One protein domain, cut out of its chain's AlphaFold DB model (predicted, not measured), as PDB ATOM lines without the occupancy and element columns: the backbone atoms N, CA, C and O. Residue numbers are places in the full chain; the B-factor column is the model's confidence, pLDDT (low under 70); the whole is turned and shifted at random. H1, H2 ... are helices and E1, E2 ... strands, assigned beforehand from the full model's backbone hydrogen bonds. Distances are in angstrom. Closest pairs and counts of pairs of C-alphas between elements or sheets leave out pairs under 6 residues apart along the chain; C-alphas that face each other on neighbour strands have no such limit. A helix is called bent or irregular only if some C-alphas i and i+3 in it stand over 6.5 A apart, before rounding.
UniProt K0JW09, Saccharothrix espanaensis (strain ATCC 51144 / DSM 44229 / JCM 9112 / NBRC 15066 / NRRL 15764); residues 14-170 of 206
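Overview. This is residues 14 to 170 of the 206 residues of a protein of Saccharothrix espanaensis (strain ATCC 51144 / DSM 44229 / JCM 9112 / NBRC 15066 / NRRL 15764) (UniProt K0JW09). A small wall of four short strands stands in the middle, with a cluster of helices at each end of the long axis: H3 packs on one face with H1, H2 and H4 gathered round it, and H5 packs on the other face with H6 beyond it. H9 reaches back to the edge strand E4, while residues 131 to 137 stick out. The printed part has 157 residues, with nine named helices and four named strands in the order H1 H2 E1 H3 H4 E2 E3 H5 H6 E4 H7 H8 H9. The sheet, in order E1 E3 E2 E4, is mixed, and the class is mixed, helices and strands. The whole is compact, with a radius of gyration of the C-alphas of 16.7 A and spans of 51 by 36 by 26 A.

Along the chain. H1, residues 14 to 18, begins at C-alpha 14 (98.458, 72.435, 137.397). H2 is residues 21 to 28, E1 35 to 37, and H3 38 to 46, 14.3 A long. H4, residues 59 to 66, is irregular: C-alphas 60 and 63 are 7.4 A apart. E2 is residues 77 to 79, E3 84 to 86, H5 91 to 101, 14.9 A long, and H6 107 to 113. E4 is residues 122 to 124, H7 126 to 132 and H8 143 to 149. H9, residues 155 to 168, is 20.0 A long and ends at C-alpha 168 (120.533, 75.208, 117.986).

Arrangement. H3 is the hub, touching three helices. H1 touches it, with C-alphas 18 and 43 closest at 6.0 A; H2 touches it about perpendicular at 81 degrees, with C-alphas 24 and 46 at 6.9 A; H4 touches it at a shallow tilt of 15 degrees, the same way, with C-alphas 39 and 61 at 6.5 A. Three layers, helices on both faces of a sheet, are formed by H3 and H5 on opposite faces. H3 lies over E1; H5 runs along the strands over E3 and E2, at a height over the sheet of 8.8 A. E1 and E3 are parallel, N 36 to O 84 at 2.9 A; the hairpin E2 and E3 is antiparallel, N 85 to O 78 at 2.8 A; E2 and E4 are parallel, N 123 to O 77 at 2.8 A. H5 and H6 touch at a steep tilt of 50 degrees, opposite ways, with C-alphas 100 and 107 closest at 5.5 A. H9 only just touches H6, with residues 157 to 161 alone and 3 pairs of C-alphas within 8 A, the closest being 108 and 157 at 6.8 A; it only grazes the sheet with residues 164 to 168. H7 and H8 touch no helix. Every O i to N i+4 pair is within hydrogen-bond range in H1, H2, H5, H6 and H9; it is 2 of 5 in H3, with 5 of 6 O i to N i+3 pairs, 2 of 4 in H4, 2 of 3 in H7, and 1 of 3 in H8, with 3 of 4.

Size, cuts and confidence. The two C-alphas farthest apart, of Glu 21 and Ala 155, are 51.3 A apart. The printed part has no cut, and the link from H3 to H4, 12 residues, is long. Residues 131 to 137, of which 131 and 132 belong to H7, stand free. Mean pLDDT of the printed part is 79.4; 40 residues are under 70, among them 125 to 153 and 163 to 170.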
ATOM      1  N   VAL A  14      98.674  71.337 138.348       85.25
ATOM      2  CA  VAL A  14      98.458  72.435 137.397       85.25
ATOM      3  C   VAL A  14      96.974  72.749 137.195       85.25
ATOM      4  O   VAL A  14      96.639  73.903 136.967       85.25
ATOM      5  N   ARG A  15      96.070  71.772 137.351       83.75
ATOM      6  CA  ARG A  15      94.629  71.982 137.136       83.75
ATOM      7  C   ARG A  15      94.016  72.957 138.126       83.75
ATOM      8  O   ARG A  15      93.210  73.782 137.720       83.75
ATOM      9  N   LYS A  16      94.468  72.928 139.381       87.12
ATOM     10  CA  LYS A  16      94.070  73.918 140.385       87.12
ATOM     11  C   LYS A  16      94.392  75.344 139.934       87.12
ATOM     12  O   LYS A  16      93.577  76.235 140.114       87.12
ATOM     13  N   VAL A  17      95.565  75.537 139.330       89.88
ATOM     14  CA  VAL A  17      96.007  76.845 138.823       89.88
ATOM     15  C   VAL A  17      95.222  77.247 137.573       89.88
ATOM     16  O   VAL A  17      94.918  78.417 137.395       89.88
ATOM     17  N   LEU A  18      94.851  76.285 136.719       89.94
ATOM     18  CA  LEU A  18      94.023  76.550 135.536       89.94
ATOM     19  C   LEU A  18      92.609  77.040 135.882       89.94
ATOM     20  O   LEU A  18      91.993  77.684 135.044       89.94
ATOM     21  N   ALA A  19      92.104  76.719 137.076       90.25
ATOM     22  CA  ALA A  19      90.794  77.160 137.555       90.25
ATOM     23  C   ALA A  19      90.832  78.516 138.292       90.25
ATOM     24  O   ALA A  19      89.784  79.028 138.674       90.25
ATOM     25  N   ASP A  20      92.018  79.087 138.522       93.88
ATOM     26  CA  ASP A  20      92.195  80.358 139.230       93.88
ATOM     27  C   ASP A  20      92.243  81.523 138.228       93.88
ATOM     28  O   ASP A  20      93.307  81.919 137.745       93.88
ATOM     29  N   GLU A  21      91.074  82.062 137.880       95.56
ATOM     30  CA  GLU A  21      90.943  83.151 136.902       95.56
ATOM     31  C   GLU A  21      91.684  84.429 137.325       95.56
ATOM     32  O   GLU A  21      92.256  85.131 136.487       95.56
ATOM     33  N   ASP A  22      91.718  84.730 138.623       96.75
ATOM     34  CA  ASP A  22      92.416  85.891 139.174       96.75
ATOM     35  C   ASP A  22      93.924  85.777 138.957       96.75
ATOM     36  O   ASP A  22      94.575  86.742 138.536       96.75
ATOM     37  N   PHE A  23      94.480  84.593 139.209       95.38
ATOM     38  CA  PHE A  23      95.877  84.305 138.933       95.38
ATOM     39  C   PHE A  23      96.187  84.394 137.434       95.38
ATOM     40  O   PHE A  23      97.167  85.042 137.063       95.38
ATOM     41  N   LEU A  24      95.353  83.804 136.570       96.25
ATOM     42  CA  LEU A  24      95.560  83.847 135.119       96.25
ATOM     43  C   LEU A  24      95.548  85.283 134.578       96.25
ATOM     44  O   LEU A  24      96.419  85.639 133.784       96.25
ATOM     45  N   ARG A  25      94.631  86.136 135.056       96.75
ATOM     46  CA  ARG A  25      94.591  87.560 134.684       96.75
ATOM     47  C   ARG A  25      95.851  88.308 135.115       96.75
ATOM     48  O   ARG A  25      96.394  89.089 134.338       96.75
ATOM     49  N   ARG A  26      96.342  88.065 136.335       96.62
ATOM     50  CA  ARG A  26      97.593  88.676 136.824       96.62
ATOM     51  C   ARG A  26      98.806  88.201 136.032       96.62
ATOM     52  O   ARG A  26      99.688  89.002 135.756       96.62
ATOM     53  N   LEU A  27      98.838  86.922 135.667       95.56
ATOM     54  CA  LEU A  27      99.902  86.342 134.857       95.56
ATOM     55  C   LEU A  27      99.936  86.951 133.451       95.56
ATOM     56  O   LEU A  27     101.012  87.314 132.989       95.56
ATOM     57  N   ALA A  28      98.778  87.106 132.802       94.50
ATOM     58  CA  ALA A  28      98.673  87.735 131.483       94.50
ATOM     59  C   ALA A  28      99.130  89.205 131.479       94.50
ATOM     60  O   ALA A  28      99.661  89.682 130.482       94.50
ATOM     61  N   ALA A  29      98.933  89.921 132.590       94.56
ATOM     62  CA  ALA A  29      99.304  91.329 132.733       94.56
ATOM     63  C   ALA A  29     100.730  91.555 133.272       94.56
ATOM     64  O   ALA A  29     101.151  92.702 133.423       94.56
ATOM     65  N   ALA A  30     101.462  90.494 133.623       93.88
ATOM     66  CA  ALA A  30     102.776  90.629 134.235       93.88
ATOM     67  C   ALA A  30     103.807  91.124 133.198       93.88
ATOM     68  O   ALA A  30     103.962  90.487 132.157       93.88
ATOM     69  N   PRO A  31     104.559  92.210 133.473       93.69
ATOM     70  CA  PRO A  31     105.560  92.749 132.552       93.69
ATOM     71  C   PRO A  31     106.873  91.954 132.649       93.69
ATOM     72  O   PRO A  31     107.917  92.480 133.032       93.69
ATOM     73  N   VAL A  32     106.801  90.650 132.387       91.94
ATOM     74  CA  VAL A  32     107.920  89.707 132.500       91.94
ATOM     75  C   VAL A  32     107.918  88.747 131.319       91.94
ATOM     76  O   VAL A  32     106.858  88.399 130.808       91.94
ATOM     77  N   LEU A  33     109.099  88.256 130.941       92.69
ATOM     78  CA  LEU A  33     109.239  87.205 129.936       92.69
ATOM     79  C   LEU A  33     108.541  85.915 130.412       92.69
ATOM     80  O   LEU A  33     108.994  85.305 131.389       92.69
ATOM     81  N   PRO A  34     107.482  85.438 129.732       95.31
ATOM     82  CA  PRO A  34     106.813  84.212 130.134       95.31
ATOM     83  C   PRO A  34     107.650  82.989 129.742       95.31
ATOM     84  O   PRO A  34     107.939  82.764 128.564       95.31
ATOM     85  N   VAL A  35     108.005  82.165 130.731       96.38
ATOM     86  CA  VAL A  35     108.749  80.914 130.524       96.38
ATOM     87  C   VAL A  35     107.956  79.736 131.080       96.38
ATOM     88  O   VAL A  35     107.575  79.718 132.249       96.38
ATOM     89  N   GLY A  36     107.699  78.732 130.241       95.81
ATOM     90  CA  GLY A  36     106.891  77.567 130.591       95.81
ATOM     91  C   GLY A  36     107.663  76.256 130.481       95.81
ATOM     92  O   GLY A  36     108.142  75.893 129.412       95.81
ATOM     93  N   ILE A  37     107.716  75.484 131.567       95.94
ATOM     94  CA  ILE A  37     108.356  74.161 131.584       95.94
ATOM     95  C   ILE A  37     107.315  73.065 131.792       95.94
ATOM     96  O   ILE A  37     106.431  73.172 132.645       95.94
ATOM     97  N   CYS A  38     107.456  71.967 131.046       94.50
ATOM     98  CA  CYS A  38     106.577  70.806 131.118       94.50
ATOM     99  C   CYS A  38     105.109  71.244 130.947       94.50
ATOM    100  O   CYS A  38     104.780  72.004 130.037       94.50
ATOM    101  N   THR A  39     104.215  70.786 131.816       94.19
ATOM    102  CA  THR A  39     102.795  71.140 131.813       94.19
ATOM    103  C   THR A  39     102.516  72.518 132.400       94.19
ATOM    104  O   THR A  39     101.391  72.990 132.279       94.19
ATOM    105  N   GLY A  40     103.520  73.215 132.947       93.62
ATOM    106  CA  GLY A  40     103.409  74.631 133.307       93.62
ATOM    107  C   GLY A  40     103.075  75.520 132.105       93.62
ATOM    108  O   GLY A  40     102.383  76.520 132.259       93.62
ATOM    109  N   VAL A  41     103.443  75.099 130.889       96.00
ATOM    110  CA  VAL A  41     103.039  75.762 129.634       96.00
ATOM    111  C   VAL A  41     101.513  75.823 129.483       96.00
ATOM    112  O   VAL A  41     100.989  76.779 128.922       96.00
ATOM    113  N   MET A  42     100.769  74.859 130.039       95.62
ATOM    114  CA  MET A  42      99.304  74.896 129.993       95.62
ATOM    115  C   MET A  42      98.725  76.061 130.801       95.62
ATOM    116  O   MET A  42      97.639  76.534 130.474       95.62
ATOM    117  N   VAL A  43      99.439  76.550 131.817       95.50
ATOM    118  CA  VAL A  43      99.046  77.753 132.565       95.50
ATOM    119  C   VAL A  43      99.212  78.993 131.693       95.50
ATOM    120  O   VAL A  43      98.281  79.782 131.589       95.50
ATOM    121  N   LEU A  44     100.341  79.113 130.983       96.44
ATOM    122  CA  LEU A  44     100.557  80.195 130.011       96.44
ATOM    123  C   LEU A  44      99.484  80.178 128.919       96.44
ATOM    124  O   LEU A  44      98.913  81.206 128.577       96.44
ATOM    125  N   SER A  45      99.158  78.987 128.421       96.38
ATOM    126  CA  SER A  45      98.091  78.792 127.444       96.38
ATOM    127  C   SER A  45      96.708  79.168 127.984       96.38
ATOM    128  O   SER A  45      95.868  79.635 127.224       96.38
ATOM    129  N   ALA A  46      96.458  78.990 129.285       96.00
ATOM    130  CA  ALA A  46      95.190  79.376 129.908       96.00
ATOM    131  C   ALA A  46      95.054  80.886 130.071       96.00
ATOM    132  O   ALA A  46      93.952  81.406 129.984       96.00
ATOM    133  N   ALA A  47      96.180  81.568 130.261       96.25
ATOM    134  CA  ALA A  47      96.285  83.020 130.236       96.25
ATOM    135  C   ALA A  47      96.363  83.589 128.800       96.25
ATOM    136  O   ALA A  47      96.746  84.738 128.625       96.25
ATOM    137  N   GLU A  48      96.070  82.778 127.775       95.56
ATOM    138  CA  GLU A  48      96.128  83.118 126.341       95.56
ATOM    139  C   GLU A  48      97.506  83.548 125.795       95.56
ATOM    140  O   GLU A  48      97.632  83.871 124.616       95.56
ATOM    141  N   ILE A  49      98.577  83.447 126.588       96.12
ATOM    142  CA  ILE A  49      99.940  83.869 126.212       96.12
ATOM    143  C   ILE A  49     100.494  83.057 125.029       96.12
ATOM    144  O   ILE A  49     101.295  83.554 124.245       96.12
ATOM    145  N   THR A  50     100.091  81.792 124.887       95.94
ATOM    146  CA  THR A  50     100.587  80.905 123.817       95.94
ATOM    147  C   THR A  50      99.735  80.949 122.546       95.94
ATOM    148  O   THR A  50      99.992  80.179 121.620       95.94
ATOM    149  N   ARG A  51      98.661  81.745 122.509       92.00
ATOM    150  CA  ARG A  51      97.691  81.728 121.409       92.00
ATOM    151  C   ARG A  51      98.347  82.237 120.124       92.00
ATOM    152  O   ARG A  51      98.937  83.309 120.114       92.00
ATOM    153  N   VAL A  52      98.224  81.471 119.041       90.81
ATOM    154  CA  VAL A  52      98.854  81.722 117.728       90.81
ATOM    155  C   VAL A  52     100.388  81.808 117.783       90.81
ATOM    156  O   VAL A  52     101.017  82.303 116.853       90.81
ATOM    157  N   ARG A  53     101.004  81.314 118.865       91.38
ATOM    158  CA  ARG A  53     102.458  81.314 119.061       91.38
ATOM    159  C   ARG A  53     103.036  79.913 118.971       91.38
ATOM    160  O   ARG A  53     102.368  78.914 119.252       91.38
ATOM    161  N   ASN A  54     104.301  79.852 118.596       93.25
ATOM    162  CA  ASN A  54     105.074  78.631 118.487       93.25
ATOM    163  C   ASN A  54     105.610  78.229 119.863       93.25
ATOM    164  O   ASN A  54     106.343  78.965 120.513       93.25
ATOM    165  N   THR A  55     105.245  77.045 120.342       95.44
ATOM    166  CA  THR A  55     105.591  76.614 121.703       95.44
ATOM    167  C   THR A  55     105.690  75.097 121.781       95.44
ATOM    168  O   THR A  55     105.161  74.364 120.951       95.44
ATOM    169  N   THR A  56     106.359  74.589 122.806       95.69
ATOM    170  CA  THR A  56     106.396  73.164 123.146       95.69
ATOM    171  C   THR A  56     105.892  72.956 124.573       95.69
ATOM    172  O   THR A  56     105.628  73.907 125.298       95.69
ATOM    173  N   THR A  57     105.702  71.707 124.985       95.94
ATOM    174  CA  THR A  57     105.281  71.329 126.344       95.94
ATOM    175  C   THR A  57     105.662  69.868 126.605       95.94
ATOM    176  O   THR A  57     106.326  69.217 125.792       95.94
ATOM    177  N   HIS A  58     105.241  69.317 127.742       93.88
ATOM    178  CA  HIS A  58     105.307  67.885 128.000       93.88
ATOM    179  C   HIS A  58     104.602  67.090 126.891       93.88
ATOM    180  O   HIS A  58     103.506  67.451 126.475       93.88
ATOM    181  N   HIS A  59     105.175  65.968 126.452       91.00
ATOM    182  CA  HIS A  59     104.629  65.181 125.339       91.00
ATOM    183  C   HIS A  59     103.144  64.813 125.527       91.00
ATOM    184  O   HIS A  59     102.368  64.946 124.587       91.00
ATOM    185  N   ALA A  60     102.733  64.457 126.750       90.69
ATOM    186  CA  ALA A  60     101.340  64.121 127.065       90.69
ATOM    187  C   ALA A  60     100.360  65.312 126.987       90.69
ATOM    188  O   ALA A  60      99.157  65.101 126.907       90.69
ATOM    189  N   ALA A  61     100.849  66.555 127.009       92.12
ATOM    190  CA  ALA A  61     100.025  67.766 126.973       92.12
ATOM    191  C   ALA A  61      99.984  68.438 125.588       92.12
ATOM    192  O   ALA A  61      99.251  69.407 125.405       92.12
ATOM    193  N   LYS A  62     100.735  67.933 124.598       94.69
ATOM    194  CA  LYS A  62     100.841  68.553 123.266       94.69
ATOM    195  C   LYS A  62      99.496  68.686 122.551       94.69
ATOM    196  O   LYS A  62      99.220  69.741 121.993       94.69
ATOM    197  N   ALA A  63      98.647  67.660 122.604       93.62
ATOM    198  CA  ALA A  63      97.320  67.712 121.990       93.62
ATOM    199  C   ALA A  63      96.438  68.806 122.620       93.62
ATOM    200  O   ALA A  63      95.802  69.578 121.911       93.62
ATOM    201  N   ASN A  64      96.472  68.927 123.948       94.38
ATOM    202  CA  ASN A  64      95.697  69.934 124.674       94.38
ATOM    203  C   ASN A  64      96.230  71.353 124.443       94.38
ATOM    204  O   ASN A  64      95.453  72.303 124.434       94.38
ATOM    205  N   LEU A  65      97.541  71.505 124.238       96.00
ATOM    206  CA  LEU A  65      98.144  72.779 123.857       96.00
ATOM    207  C   LEU A  65      97.715  73.201 122.442       96.00
ATOM    208  O   LEU A  65      97.310  74.344 122.247       96.00
ATOM    209  N   ALA A  66      97.720  72.270 121.482       95.00
ATOM    210  CA  ALA A  66      97.238  72.519 120.121       95.00
ATOM    211  C   ALA A  66      95.746  72.889 120.092       95.00
ATOM    212  O   ALA A  66      95.353  73.814 119.386       95.00
ATOM    213  N   ALA A  67      94.922  72.228 120.913       95.94
ATOM    214  CA  ALA A  67      93.495  72.537 121.058       95.94
ATOM    215  C   ALA A  67      93.218  73.949 121.612       95.94
ATOM    216  O   ALA A  67      92.088  74.422 121.549       95.94
ATOM    217  N   ARG A  68      94.238  74.623 122.155       94.81
ATOM    218  CA  ARG A  68      94.180  76.003 122.665       94.81
ATOM    219  C   ARG A  68      94.888  76.980 121.721       94.81
ATOM    220  O   ARG A  68      95.410  78.006 122.151       94.81
ATOM    221  N   ASN A  69      94.896  76.643 120.432       93.88
ATOM    222  CA  ASN A  69      95.359  77.456 119.308       93.88
ATOM    223  C   ASN A  69      96.843  77.839 119.358       93.88
ATOM    224  O   ASN A  69      97.224  78.881 118.833       93.88
ATOM    225  N   ALA A  70      97.683  77.017 119.979       95.31
ATOM    226  CA  ALA A  70      99.128  77.186 119.928       95.31
ATOM    227  C   ALA A  70      99.746  76.294 118.836       95.31
ATOM    228  O   ALA A  70      99.318  75.151 118.645       95.31
ATOM    229  N   THR A  71     100.789  76.776 118.162       94.50
ATOM    230  CA  THR A  71     101.539  75.985 117.178       94.50
ATOM    231  C   THR A  71     102.554  75.114 117.910       94.50
ATOM    232  O   THR A  71     103.544  75.601 118.456       94.50
ATOM    233  N   VAL A  72     102.300  73.804 117.967       94.94
ATOM    234  CA  VAL A  72     103.133  72.881 118.748       94.94
ATOM    235  C   VAL A  72     104.410  72.517 117.998       94.94
ATOM    236  O   VAL A  72     104.385  71.807 116.994       94.94
ATOM    237  N   ILE A  73     105.547  72.924 118.553       92.88
ATOM    238  CA  ILE A  73     106.873  72.659 118.007       92.88
ATOM    239  C   ILE A  73     107.491  71.414 118.646       92.88
ATOM    240  O   ILE A  73     107.550  71.254 119.867       92.88
ATOM    241  N   ASN A  74     108.028  70.524 117.811       90.19
ATOM    242  CA  ASN A  74     108.791  69.357 118.253       90.19
ATOM    243  C   ASN A  74     110.268  69.708 118.484       90.19
ATOM    244  O   ASN A  74     111.152  69.224 117.785       90.19
ATOM    245  N   ALA A  75     110.519  70.538 119.495       89.62
ATOM    246  CA  ALA A  75     111.851  70.941 119.940       89.62
ATOM    247  C   ALA A  75     112.003  70.757 121.458       89.62
ATOM    248  O   ALA A  75     111.008  70.632 122.182       89.62
ATOM    249  N   ARG A  76     113.254  70.718 121.938       91.00
ATOM    250  CA  ARG A  76     113.550  70.696 123.382       91.00
ATOM    251  C   ARG A  76     113.334  72.074 123.995       91.00
ATOM    252  O   ARG A  76     112.774  72.158 125.084       91.00
ATOM    253  N   VAL A  77     113.693  73.115 123.250       91.81
ATOM    254  CA  VAL A  77     113.390  74.509 123.568       91.81
ATOM    255  C   VAL A  77     112.659  75.126 122.380       91.81
ATOM    256  O   VAL A  77     113.105  74.968 121.244       91.81
ATOM    257  N   ALA A  78     111.544  75.805 122.627       92.88
ATOM    258  CA  ALA A  78     110.880  76.650 121.640       92.88
ATOM    259  C   ALA A  78     110.858  78.090 122.159       92.88
ATOM    260  O   ALA A  78     110.277  78.349 123.214       92.88
ATOM    261  N   ASP A  79     111.516  78.988 121.430       91.31
ATOM    262  CA  ASP A  79     111.560  80.425 121.693       91.31
ATOM    263  C   ASP A  79     110.877  81.189 120.548       91.31
ATOM    264  O   ASP A  79     111.393  81.257 119.425       91.31
ATOM    265  N   ASP A  80     109.713  81.765 120.848       86.25
ATOM    266  CA  ASP A  80     108.946  82.631 119.946       86.25
ATOM    267  C   ASP A  80     108.985  84.103 120.397       86.25
ATOM    268  O   ASP A  80     108.018  84.848 120.265       86.25
ATOM    269  N   GLY A  81     110.099  84.518 121.008       85.19
ATOM    270  CA  GLY A  81     110.256  85.811 121.669       85.19
ATOM    271  C   GLY A  81     109.650  85.776 123.067       85.19
ATOM    272  O   GLY A  81     110.386  85.812 124.054       85.19
ATOM    273  N   GLU A  82     108.325  85.656 123.129       87.44
ATOM    274  CA  GLU A  82     107.513  85.505 124.336       87.44
ATOM    275  C   GLU A  82     106.306  84.637 123.945       87.44
ATOM    276  O   GLU A  82     105.527  85.081 123.115       87.44
ATOM    277  N   PRO A  83     106.080  83.419 124.464       92.94
ATOM    278  CA  PRO A  83     106.806  82.749 125.533       92.94
ATOM    279  C   PRO A  83     108.026  81.945 125.051       92.94
ATOM    280  O   PRO A  83     108.143  81.575 123.884       92.94
ATOM    281  N   ILE A  84     108.883  81.576 126.008       94.81
ATOM    282  CA  ILE A  84     109.865  80.492 125.851       94.81
ATOM    283  C   ILE A  84     109.333  79.237 126.540       94.81
ATOM    284  O   ILE A  84     108.759  79.307 127.630       94.81
ATOM    285  N   SER A  85     109.524  78.065 125.939       96.25
ATOM    286  CA  SER A  85     108.979  76.818 126.479       96.25
ATOM    287  C   SER A  85     109.872  75.591 126.302       96.25
ATOM    288  O   SER A  85     110.702  75.521 125.396       96.25
ATOM    289  N   GLY A  86     109.672  74.594 127.171       94.75
ATOM    290  CA  GLY A  86     110.373  73.307 127.141       94.75
ATOM    291  C   GLY A  86     109.619  72.189 127.874       94.75
ATOM    292  O   GLY A  86     108.654  72.421 128.595       94.75
ATOM    293  N   GLY A  87     110.055  70.939 127.706       92.06
ATOM    294  CA  GLY A  87     109.677  69.785 128.543       92.06
ATOM    295  C   GLY A  87     110.459  69.689 129.870       92.06
ATOM    296  O   GLY A  87     111.232  70.582 130.190       92.06
ATOM    297  N   ILE A  88     110.280  68.597 130.638       92.19
ATOM    298  CA  ILE A  88     110.851  68.427 131.999       92.19
ATOM    299  C   ILE A  88     112.376  68.589 132.013       92.19
ATOM    300  O   ILE A  88     112.890  69.544 132.583       92.19
ATOM    301  N   THR A  89     113.109  67.665 131.384       90.06
ATOM    302  CA  THR A  89     114.582  67.683 131.417       90.06
ATOM    303  C   THR A  89     115.165  68.760 130.516       90.06
ATOM    304  O   THR A  89     116.258  69.248 130.771       90.06
ATOM    305  N   SER A  90     114.425  69.175 129.489       91.12
ATOM    306  CA  SER A  90     114.788  70.324 128.662       91.12
ATOM    307  C   SER A  90     114.576  71.664 129.360       91.12
ATOM    308  O   SER A  90     114.952  72.683 128.802       91.12
ATOM    309  N   GLY A  91     114.028  71.695 130.579       92.56
ATOM    310  CA  GLY A  91     114.054  72.901 131.403       92.56
ATOM    311  C   GLY A  91     115.478  73.387 131.681       92.56
ATOM    312  O   GLY A  91     115.694  74.591 131.743       92.56
ATOM    313  N   LEU A  92     116.457  72.478 131.754       92.75
ATOM    314  CA  LEU A  92     117.874  72.847 131.841       92.75
ATOM    315  C   LEU A  92     118.356  73.535 130.559       92.75
ATOM    316  O   LEU A  92     118.977  74.589 130.633       92.75
ATOM    317  N   ASP A  93     117.992  72.993 129.392       91.56
ATOM    318  CA  ASP A  93     118.302  73.618 128.100       91.56
ATOM    319  C   ASP A  93     117.658  75.017 127.987       91.56
ATOM    320  O   ASP A  93     118.287  75.944 127.488       91.56
ATOM    321  N   VAL A  94     116.425  75.197 128.490       91.81
ATOM    322  CA  VAL A  94     115.742  76.507 128.539       91.81
ATOM    323  C   VAL A  94     116.508  77.497 129.414       91.81
ATOM    324  O   VAL A  94     116.684  78.643 129.018       91.81
ATOM    325  N   VAL A  95     116.966  77.082 130.598       91.56
ATOM    326  CA  VAL A  95     117.717  77.968 131.503       91.56
ATOM    327  C   VAL A  95     119.061  78.359 130.897       91.56
ATOM    328  O   VAL A  95     119.419  79.530 130.942       91.56
ATOM    329  N   LEU A  96     119.780  77.419 130.283       89.81
ATOM    330  CA  LEU A  96     121.027  77.735 129.584       89.81
ATOM    331  C   LEU A  96     120.797  78.692 128.419       89.81
ATOM    332  O   LEU A  96     121.572  79.626 128.238       89.81
ATOM    333  N   TRP A  97     119.703  78.507 127.679       87.94
ATOM    334  CA  TRP A  97     119.302  79.439 126.635       87.94
ATOM    335  C   TRP A  97     118.991  80.836 127.189       87.94
ATOM    336  O   TRP A  97     119.407  81.826 126.602       87.94
ATOM    337  N   LEU A  98     118.312  80.944 128.333       89.12
ATOM    338  CA  LEU A  98     118.056  82.233 128.985       89.12
ATOM    339  C   LEU A  98     119.353  82.928 129.417       89.12
ATOM    340  O   LEU A  98     119.484  84.131 129.224       89.12
ATOM    341  N   VAL A  99     120.308  82.175 129.970       88.12
ATOM    342  CA  VAL A  99     121.635  82.694 130.341       88.12
ATOM    343  C   VAL A  99     122.391  83.208 129.117       88.12
ATOM    344  O   VAL A  99     123.088  84.205 129.207       88.12
ATOM    345  N   GLU A 100     122.243  82.550 127.970       82.44
ATOM    346  CA  GLU A 100     122.864  82.986 126.718       82.44
ATOM    347  C   GLU A 100     122.116  84.164 126.067       82.44
ATOM    348  O   GLU A 100     122.720  84.986 125.386       82.44
ATOM    349  N   ARG A 101     120.799  84.269 126.286       80.81
ATOM    350  CA  ARG A 101     119.940  85.332 125.740       80.81
ATOM    351  C   ARG A 101     120.101  86.670 126.464       80.81
ATOM    352  O   ARG A 101     119.844  87.704 125.850       80.81
ATOM    353  N   PHE A 102     120.465  86.668 127.744       82.44
ATOM    354  CA  PHE A 102     120.607  87.884 128.544       82.44
ATOM    355  C   PHE A 102     122.064  88.109 128.956       82.44
ATOM    356  O   PHE A 102     122.731  87.158 129.353       82.44
ATOM    357  N   PRO A 103     122.566  89.355 128.912       73.50
ATOM    358  CA  PRO A 103     123.954  89.646 129.255       73.50
ATOM    359  C   PRO A 103     124.262  89.240 130.701       73.50
ATOM    360  O   PRO A 103     123.476  89.498 131.617       73.50
ATOM    361  N   GLY A 104     125.420  88.614 130.916       77.44
ATOM    362  CA  GLY A 104     125.816  88.119 132.231       77.44
ATOM    363  C   GLY A 104     126.884  87.033 132.166       77.44
ATOM    364  O   GLY A 104     127.920  87.196 131.525       77.44
ATOM    365  N   VAL A 105     126.648  85.931 132.882       77.81
ATOM    366  CA  VAL A 105     127.555  84.773 132.892       77.81
ATOM    367  C   VAL A 105     127.454  84.003 131.581       77.81
ATOM    368  O   VAL A 105     126.367  83.827 131.038       77.81
ATOM    369  N   ALA A 106     128.572  83.482 131.084       78.94
ATOM    370  CA  ALA A 106     128.544  82.668 129.877       78.94
ATOM    371  C   ALA A 106     127.847  81.324 130.159       78.94
ATOM    372  O   ALA A 106     128.210  80.619 131.104       78.94
ATOM    373  N   ALA A 107     126.908  80.904 129.302       81.62
ATOM    374  CA  ALA A 107     126.185  79.633 129.460       81.62
ATOM    375  C   ALA A 107     127.118  78.408 129.592       81.62
ATOM    376  O   ALA A 107     126.805  77.449 130.297       81.62
ATOM    377  N   HIS A 108     128.305  78.459 128.980       80.88
ATOM    378  CA  HIS A 108     129.336  77.429 129.126       80.88
ATOM    379  C   HIS A 108     129.884  77.304 130.564       80.88
ATOM    380  O   HIS A 108     130.174  76.200 131.032       80.88
ATOM    381  N   GLN A 109     130.038  78.417 131.285       81.69
ATOM    382  CA  GLN A 109     130.495  78.383 132.678       81.69
ATOM    383  C   GLN A 109     129.465  77.664 133.555       81.69
ATOM    384  O   GLN A 109     129.832  76.817 134.368       81.69
ATOM    385  N   VAL A 110     128.174  77.932 133.327       86.81
ATOM    386  CA  VAL A 110     127.071  77.260 134.030       86.81
ATOM    387  C   VAL A 110     127.073  75.760 133.743       86.81
ATOM    388  O   VAL A 110     127.011  74.959 134.670       86.81
ATOM    389  N   GLU A 111     127.222  75.362 132.481       86.12
ATOM    390  CA  GLU A 111     127.363  73.952 132.099       86.12
ATOM    391  C   GLU A 111     128.532  73.247 132.782       86.12
ATOM    392  O   GLU A 111     128.389  72.106 133.213       86.12
ATOM    393  N   THR A 112     129.677  73.922 132.891       86.38
ATOM    394  CA  THR A 112     130.873  73.361 133.532       86.38
ATOM    395  C   THR A 112     130.616  73.093 135.009       86.38
ATOM    396  O   THR A 112     130.886  71.996 135.484       86.38
ATOM    397  N   VAL A 113     130.039  74.065 135.723       89.12
ATOM    398  CA  VAL A 113     129.716  73.931 137.152       89.12
ATOM    399  C   VAL A 113     128.630  72.880 137.389       89.12
ATOM    400  O   VAL A 113     128.674  72.162 138.383       89.12
ATOM    401  N   MET A 114     127.654  72.779 136.486       90.00
ATOM    402  CA  MET A 114     126.569  71.800 136.585       90.00
ATOM    403  C   MET A 114     126.941  70.413 136.045       90.00
ATOM    404  O   MET A 114     126.104  69.514 136.105       90.00
ATOM    405  N   GLU A 115     128.141  70.253 135.477       89.31
ATOM    406  CA  GLU A 115     128.562  69.059 134.733       89.31
ATOM    407  C   GLU A 115     127.518  68.619 133.686       89.31
ATOM    408  O   GLU A 115     127.266  67.435 133.457       89.31
ATOM    409  N   TYR A 116     126.882  69.599 133.041       88.44
ATOM    410  CA  TYR A 116     125.783  69.391 132.110       88.44
ATOM    411  C   TYR A 116     126.182  69.792 130.694       88.44
ATOM    412  O   TYR A 116     126.773  70.842 130.471       88.44
ATOM    413  N   GLU A 117     125.811  68.969 129.718       83.69
ATOM    414  CA  GLU A 117     125.971  69.280 128.301       83.69
ATOM    415  C   GLU A 117     124.584  69.485 127.690       83.69
ATOM    416  O   GLU A 117     123.777  68.548 127.655       83.69
ATOM    417  N   CYS A 118     124.308  70.693 127.194       79.44
ATOM    418  CA  CYS A 118     123.102  70.967 126.421       79.44
ATOM    419  C   CYS A 118     123.092  70.085 125.166       79.44
ATOM    420  O   CYS A 118     124.061  70.028 124.407       79.44
ATOM    421  N   ARG A 119     121.994  69.347 124.969       72.38
ATOM    422  CA  ARG A 119     121.869  68.319 123.913       72.38
ATOM    423  C   ARG A 119     120.657  68.530 123.009       72.38
ATOM    424  O   ARG A 119     120.220  67.599 122.326       72.38
ATOM    425  N   GLY A 120     120.051  69.716 123.045       67.00
ATOM    426  CA  GLY A 120     118.725  69.934 122.486       67.00
ATOM    427  C   GLY A 120     118.623  70.767 121.226       67.00
ATOM    428  O   GLY A 120     119.335  71.739 121.016       67.00
ATOM    429  N   ALA A 121     117.648  70.384 120.401       70.06
ATOM    430  CA  ALA A 121     117.159  71.229 119.331       70.06
ATOM    431  C   ALA A 121     116.422  72.431 119.940       70.06
ATOM    432  O   ALA A 121     115.415  72.253 120.638       70.06
ATOM    433  N   LEU A 122     116.943  73.626 119.666       78.56
ATOM    434  CA  LEU A 122     116.260  74.900 119.866       78.56
ATOM    435  C   LEU A 122     115.530  75.246 118.578       78.56
ATOM    436  O   LEU A 122     116.114  75.250 117.493       78.56
ATOM    437  N   TRP A 123     114.256  75.560 118.714       85.56
ATOM    438  CA  TRP A 123     113.511  76.260 117.692       85.56
ATOM    439  C   TRP A 123     113.428  77.731 118.089       85.56
ATOM    440  O   TRP A 123     113.119  78.038 119.239       85.56
ATOM    441  N   ARG A 124     113.746  78.622 117.149       79.06
ATOM    442  CA  ARG A 124     113.815  80.067 117.378       79.06
ATOM    443  C   ARG A 124     113.273  80.827 116.175       79.06
ATOM    444  O   ARG A 124     113.855  80.751 115.095       79.06
ATOM    445  N   TRP A 125     112.196  81.578 116.369       66.88
ATOM    446  CA  TRP A 125     111.626  82.438 115.326       66.88
ATOM    447  C   TRP A 125     112.314  83.797 115.254       66.88
ATOM    448  O   TRP A 125     112.669  84.276 114.178       66.88
ATOM    449  N   TRP A 126     112.565  84.397 116.420       54.25
ATOM    450  CA  TRP A 126     112.970  85.797 116.538       54.25
ATOM    451  C   TRP A 126     114.286  86.116 115.811       54.25
ATOM    452  O   TRP A 126     114.401  87.138 115.144       54.25
ATOM    453  N   LEU A 127     115.268  85.209 115.844       52.78
ATOM    454  CA  LEU A 127     116.551  85.419 115.156       52.78
ATOM    455  C   LEU A 127     116.456  85.334 113.621       52.78
ATOM    456  O   LEU A 127     117.334  85.856 112.940       52.78
ATOM    457  N   LEU A 128     115.415  84.706 113.058       49.88
ATOM    458  CA  LEU A 128     115.129  84.788 111.618       49.88
ATOM    459  C   LEU A 128     114.457  86.115 111.267       49.88
ATOM    460  O   LEU A 128     114.806  86.713 110.253       49.88
ATOM    461  N   ALA A 129     113.563  86.604 112.129       46.28
ATOM    462  CA  ALA A 129     112.936  87.912 111.968       46.28
ATOM    463  C   ALA A 129     113.969  89.053 112.038       46.28
ATOM    464  O   ALA A 129     113.994  89.871 111.126       46.28
ATOM    465  N   CYS A 130     114.901  89.048 113.001       40.94
ATOM    466  CA  CYS A 130     116.010  90.020 113.065       40.94
ATOM    467  C   CYS A 130     116.973  89.953 111.872       40.94
ATOM    468  O   CYS A 130     117.741  90.878 111.655       40.94
ATOM    469  N   ARG A 131     116.992  88.848 111.117       36.66
ATOM    470  CA  ARG A 131     117.838  88.707 109.920       36.66
ATOM    471  C   ARG A 131     117.132  89.165 108.643       36.66
ATOM    472  O   ARG A 131     117.797  89.406 107.641       36.66
ATOM    473  N   LEU A 132     115.801  89.226 108.675       38.34
ATOM    474  CA  LEU A 132     114.934  89.662 107.576       38.34
ATOM    475  C   LEU A 132     114.504  91.129 107.727       38.34
ATOM    476  O   LEU A 132     114.277  91.804 106.728       38.34
ATOM    477  N   TRP A 133     114.415  91.623 108.958       29.33
ATOM    478  CA  TRP A 133     114.251  93.032 109.284       29.33
ATOM    479  C   TRP A 133     115.638  93.598 109.552       29.33
ATOM    480  O   TRP A 133     116.400  92.988 110.288       29.33
ATOM    481  N   SER A 134     115.970  94.746 108.960       35.16
ATOM    482  CA  SER A 134     117.248  95.452 109.141       35.16
ATOM    483  C   SER A 134     117.394  96.043 110.556       35.16
ATOM    484  O   SER A 134     117.681  97.226 110.711       35.16
ATOM    485  N   VAL A 135     117.144  95.248 111.597       39.50
ATOM    486  CA  VAL A 135     117.538  95.545 112.973       39.50
ATOM    487  C   VAL A 135     118.991  95.109 113.079       39.50
ATOM    488  O   VAL A 135     119.303  93.978 113.448       39.50
ATOM    489  N   ASP A 136     119.877  96.000 112.652       37.31
ATOM    490  CA  ASP A 136     121.322  95.781 112.596       37.31
ATOM    491  C   ASP A 136     121.973  95.995 113.972       37.31
ATOM    492  O   ASP A 136     123.014  96.632 114.096       37.31
ATOM    493  N   ASP A 137     121.326  95.501 115.031       38.59
ATOM    494  CA  ASP A 137     121.674  95.886 116.393       38.59
ATOM    495  C   ASP A 137     122.068  94.705 117.272       38.59
ATOM    496  O   ASP A 137     121.345  94.215 118.142       38.59
ATOM    497  N   ARG A 138     123.276  94.212 117.004       39.88
ATOM    498  CA  ARG A 138     124.006  93.349 117.941       39.88
ATOM    499  C   ARG A 138     124.425  94.132 119.198       39.88
ATOM    500  O   ARG A 138     124.573  93.520 120.257       39.88
ATOM    501  N   SER A 139     124.553  95.455 119.085       42.22
ATOM    502  CA  SER A 139     124.958  96.382 120.145       42.22
ATOM    503  C   SER A 139     123.841  96.676 121.159       42.22
ATOM    504  O   SER A 139     124.083  96.571 122.361       42.22
ATOM    505  N   ASP A 140     122.608  96.925 120.714       38.31
ATOM    506  CA  ASP A 140     121.432  97.202 121.558       38.31
ATOM    507  C   ASP A 140     120.970  95.974 122.351       38.31
ATOM    508  O   ASP A 140     120.300  96.091 123.378       38.31
ATOM    509  N   LEU A 141     121.356  94.779 121.897       44.56
ATOM    510  CA  LEU A 141     121.083  93.508 122.569       44.56
ATOM    511  C   LEU A 141     122.205  93.080 123.530       44.56
ATOM    512  O   LEU A 141     122.110  92.015 124.138       44.56
ATOM    513  N   GLY A 142     123.268  93.881 123.677       36.47
ATOM    514  CA  GLY A 142     124.386  93.572 124.575       36.47
ATOM    515  C   GLY A 142     125.225  92.356 124.156       36.47
ATOM    516  O   GLY A 142     126.014  91.860 124.959       36.47
ATOM    517  N   LEU A 143     125.093  91.891 122.907       43.50
ATOM    518  CA  LEU A 143     125.807  90.721 122.374       43.50
ATOM    519  C   LEU A 143     127.265  91.029 121.994       43.50
ATOM    520  O   LEU A 143     128.015  90.123 121.638       43.50
ATOM    521  N   ASP A 144     127.703  92.285 122.096       37.50
ATOM    522  CA  ASP A 144     129.103  92.673 121.874       37.50
ATOM    523  C   ASP A 144     130.040  92.252 123.025       37.50
ATOM    524  O   ASP A 144     131.262  92.234 122.857       37.50
ATOM    525  N   GLN A 145     129.501  91.849 124.185       43.03
ATOM    526  CA  GLN A 145     130.305  91.261 125.266       43.03
ATOM    527  C   GLN A 145     130.760  89.824 124.962       43.03
ATOM    528  O   GLN A 145     131.776  89.393 125.513       43.03
ATOM    529  N   ASP A 146     130.092  89.119 124.036       38.66
ATOM    530  CA  ASP A 146     130.495  87.776 123.594       38.66
ATOM    531  C   ASP A 146     131.932  87.772 123.059       38.66
ATOM    532  O   ASP A 146     132.695  86.853 123.342       38.66
ATOM    533  N   ALA A 147     132.336  88.830 122.349       42.12
ATOM    534  CA  ALA A 147     133.667  88.924 121.756       42.12
ATOM    535  C   ALA A 147     134.791  89.028 122.803       42.12
ATOM    536  O   ALA A 147     135.893  88.542 122.565       42.12
ATOM    537  N   ARG A 148     134.526  89.624 123.979       41.69
ATOM    538  CA  ARG A 148     135.510  89.698 125.079       41.69
ATOM    539  C   ARG A 148     135.579  88.399 125.880       41.69
ATOM    540  O   ARG A 148     136.650  88.029 126.339       41.69
ATOM    541  N   LEU A 149     134.456  87.691 126.017       46.53
ATOM    542  CA  LEU A 149     134.400  86.380 126.675       46.53
ATOM    543  C   LEU A 149     134.997  85.263 125.803       46.53
ATOM    544  O   LEU A 149     135.456  84.251 126.326       46.53
ATOM    545  N   GLU A 150     135.019  85.442 124.480       48.28
ATOM    546  CA  GLU A 150     135.625  84.503 123.532       48.28
ATOM    547  C   GLU A 150     137.142  84.359 123.696       48.28
ATOM    548  O   GLU A 150     137.677  83.293 123.380       48.28
ATOM    549  N   GLU A 151     137.854  85.372 124.192       51.38
ATOM    550  CA  GLU A 151     139.303  85.277 124.403       51.38
ATOM    551  C   GLU A 151     139.652  84.309 125.548       51.38
ATOM    552  O   GLU A 151     140.607  83.541 125.410       51.38
ATOM    553  N   ASP A 152     138.798  84.208 126.572       57.31
ATOM    554  CA  ASP A 152     139.023  83.396 127.780       57.31
ATOM    555  C   ASP A 152     138.586  81.923 127.658       57.31
ATOM    556  O   ASP A 152     138.873  81.110 128.541       57.31
ATOM    557  N   LEU A 153     137.903  81.538 126.572       64.81
ATOM    558  CA  LEU A 153     137.435  80.160 126.398       64.81
ATOM    559  C   LEU A 153     138.598  79.198 126.112       64.81
ATOM    560  O   LEU A 153     139.336  79.366 125.135       64.81
ATOM    561  N   ASP A 154     138.728  78.116 126.880       76.44
ATOM    562  CA  ASP A 154     139.668  77.048 126.519       76.44
ATOM    563  C   ASP A 154     139.191  76.266 125.269       76.44
ATOM    564  O   ASP A 154     138.070  76.424 124.768       76.44
ATOM    565  N   ALA A 155     140.067  75.429 124.706       77.94
ATOM    566  CA  ALA A 155     139.779  74.693 123.477       77.94
ATOM    567  C   ALA A 155     138.585  73.721 123.598       77.94
ATOM    568  O   ALA A 155     137.876  73.513 122.609       77.94
ATOM    569  N   ASP A 156     138.348  73.128 124.771       75.50
ATOM    570  CA  ASP A 156     137.171  72.295 125.026       75.50
ATOM    571  C   ASP A 156     135.910  73.163 125.094       75.50
ATOM    572  O   ASP A 156     134.910  72.844 124.443       75.50
ATOM    573  N   GLN A 157     135.980  74.321 125.755       70.69
ATOM    574  CA  GLN A 157     134.845  75.250 125.847       70.69
ATOM    575  C   GLN A 157     134.416  75.766 124.472       70.69
ATOM    576  O   GLN A 157     133.226  75.749 124.139       70.69
ATOM    577  N   ARG A 158     135.380  76.131 123.614       72.06
ATOM    578  CA  ARG A 158     135.115  76.522 122.216       72.06
ATOM    579  C   ARG A 158     134.462  75.385 121.427       72.06
ATOM    580  O   ARG A 158     133.507  75.617 120.685       72.06
ATOM    581  N   ARG A 159     134.921  74.138 121.608       75.75
ATOM    582  CA  ARG A 159     134.323  72.954 120.960       75.75
ATOM    583  C   ARG A 159     132.905  72.673 121.457       75.75
ATOM    584  O   ARG A 159     132.054  72.292 120.651       75.75
ATOM    585  N   ARG A 160     132.638  72.827 122.757       69.62
ATOM    586  CA  ARG A 160     131.301  72.653 123.351       69.62
ATOM    587  C   ARG A 160     130.335  73.727 122.863       69.62
ATOM    588  O   ARG A 160     129.254  73.383 122.394       69.62
ATOM    589  N   ARG A 161     130.745  75.002 122.860       68.75
ATOM    590  CA  ARG A 161     129.943  76.104 122.298       68.75
ATOM    591  C   ARG A 161     129.646  75.892 120.812       68.75
ATOM    592  O   ARG A 161     128.483  75.916 120.429       68.75
ATOM    593  N   GLY A 162     130.648  75.548 120.000       70.38
ATOM    594  CA  GLY A 162     130.440  75.262 118.575       70.38
ATOM    595  C   GLY A 162     129.479  74.090 118.315       70.38
ATOM    596  O   GLY A 162     128.654  74.150 117.401       70.38
ATOM    597  N   ARG A 163     129.525  73.034 119.145       69.62
ATOM    598  CA  ARG A 163     128.542  71.935 119.098       69.62
ATOM    599  C   ARG A 163     127.135  72.406 119.468       69.62
ATOM    600  O   ARG A 163     126.185  72.008 118.796       69.62
ATOM    601  N   ARG A 164     127.000  73.260 120.481       69.50
ATOM    602  CA  ARG A 164     125.725  73.845 120.920       69.50
ATOM    603  C   ARG A 164     125.102  74.719 119.834       69.50
ATOM    604  O   ARG A 164     123.954  74.502 119.460       69.50
ATOM    605  N   ASP A 165     125.885  75.613 119.236       65.44
ATOM    606  CA  ASP A 165     125.441  76.459 118.125       65.44
ATOM    607  C   ASP A 165     124.952  75.628 116.939       65.44
ATOM    608  O   ASP A 165     123.933  75.944 116.317       65.44
ATOM    609  N   ALA A 166     125.648  74.528 116.641       64.75
ATOM    610  CA  ALA A 166     125.229  73.581 115.617       64.75
ATOM    611  C   ALA A 166     123.916  72.862 115.984       64.75
ATOM    612  O   ALA A 166     123.058  72.684 115.118       64.75
ATOM    613  N   GLN A 167     123.719  72.484 117.252       61.44
ATOM    614  CA  GLN A 167     122.467  71.882 117.735       61.44
ATOM    615  C   GLN A 167     121.293  72.873 117.694       61.44
ATOM    616  O   GLN A 167     120.200  72.512 117.254       61.44
ATOM    617  N   PHE A 168     121.528  74.138 118.049       61.19
ATOM    618  CA  PHE A 168     120.533  75.208 117.986       61.19
ATOM    619  C   PHE A 168     120.155  75.620 116.558       61.19
ATOM    620  O   PHE A 168     119.060  76.124 116.322       61.19
ATOM    621  N   ARG A 169     121.031  75.403 115.572       56.09
ATOM    622  CA  ARG A 169     120.750  75.712 114.157       56.09
ATOM    623  C   ARG A 169     119.905  74.648 113.441       56.09
ATOM    624  O   ARG A 169     119.501  74.878 112.306       56.09
ATOM    625  N   ARG A 170     119.618  73.495 114.059       50.22
ATOM    626  CA  ARG A 170     119.126  72.303 113.339       50.22
ATOM    627  C   ARG A 170     117.603  72.219 113.108       50.22
ATOM    628  O   ARG A 170     117.158  71.282 112.454       50.22
TER     629      ARG A 170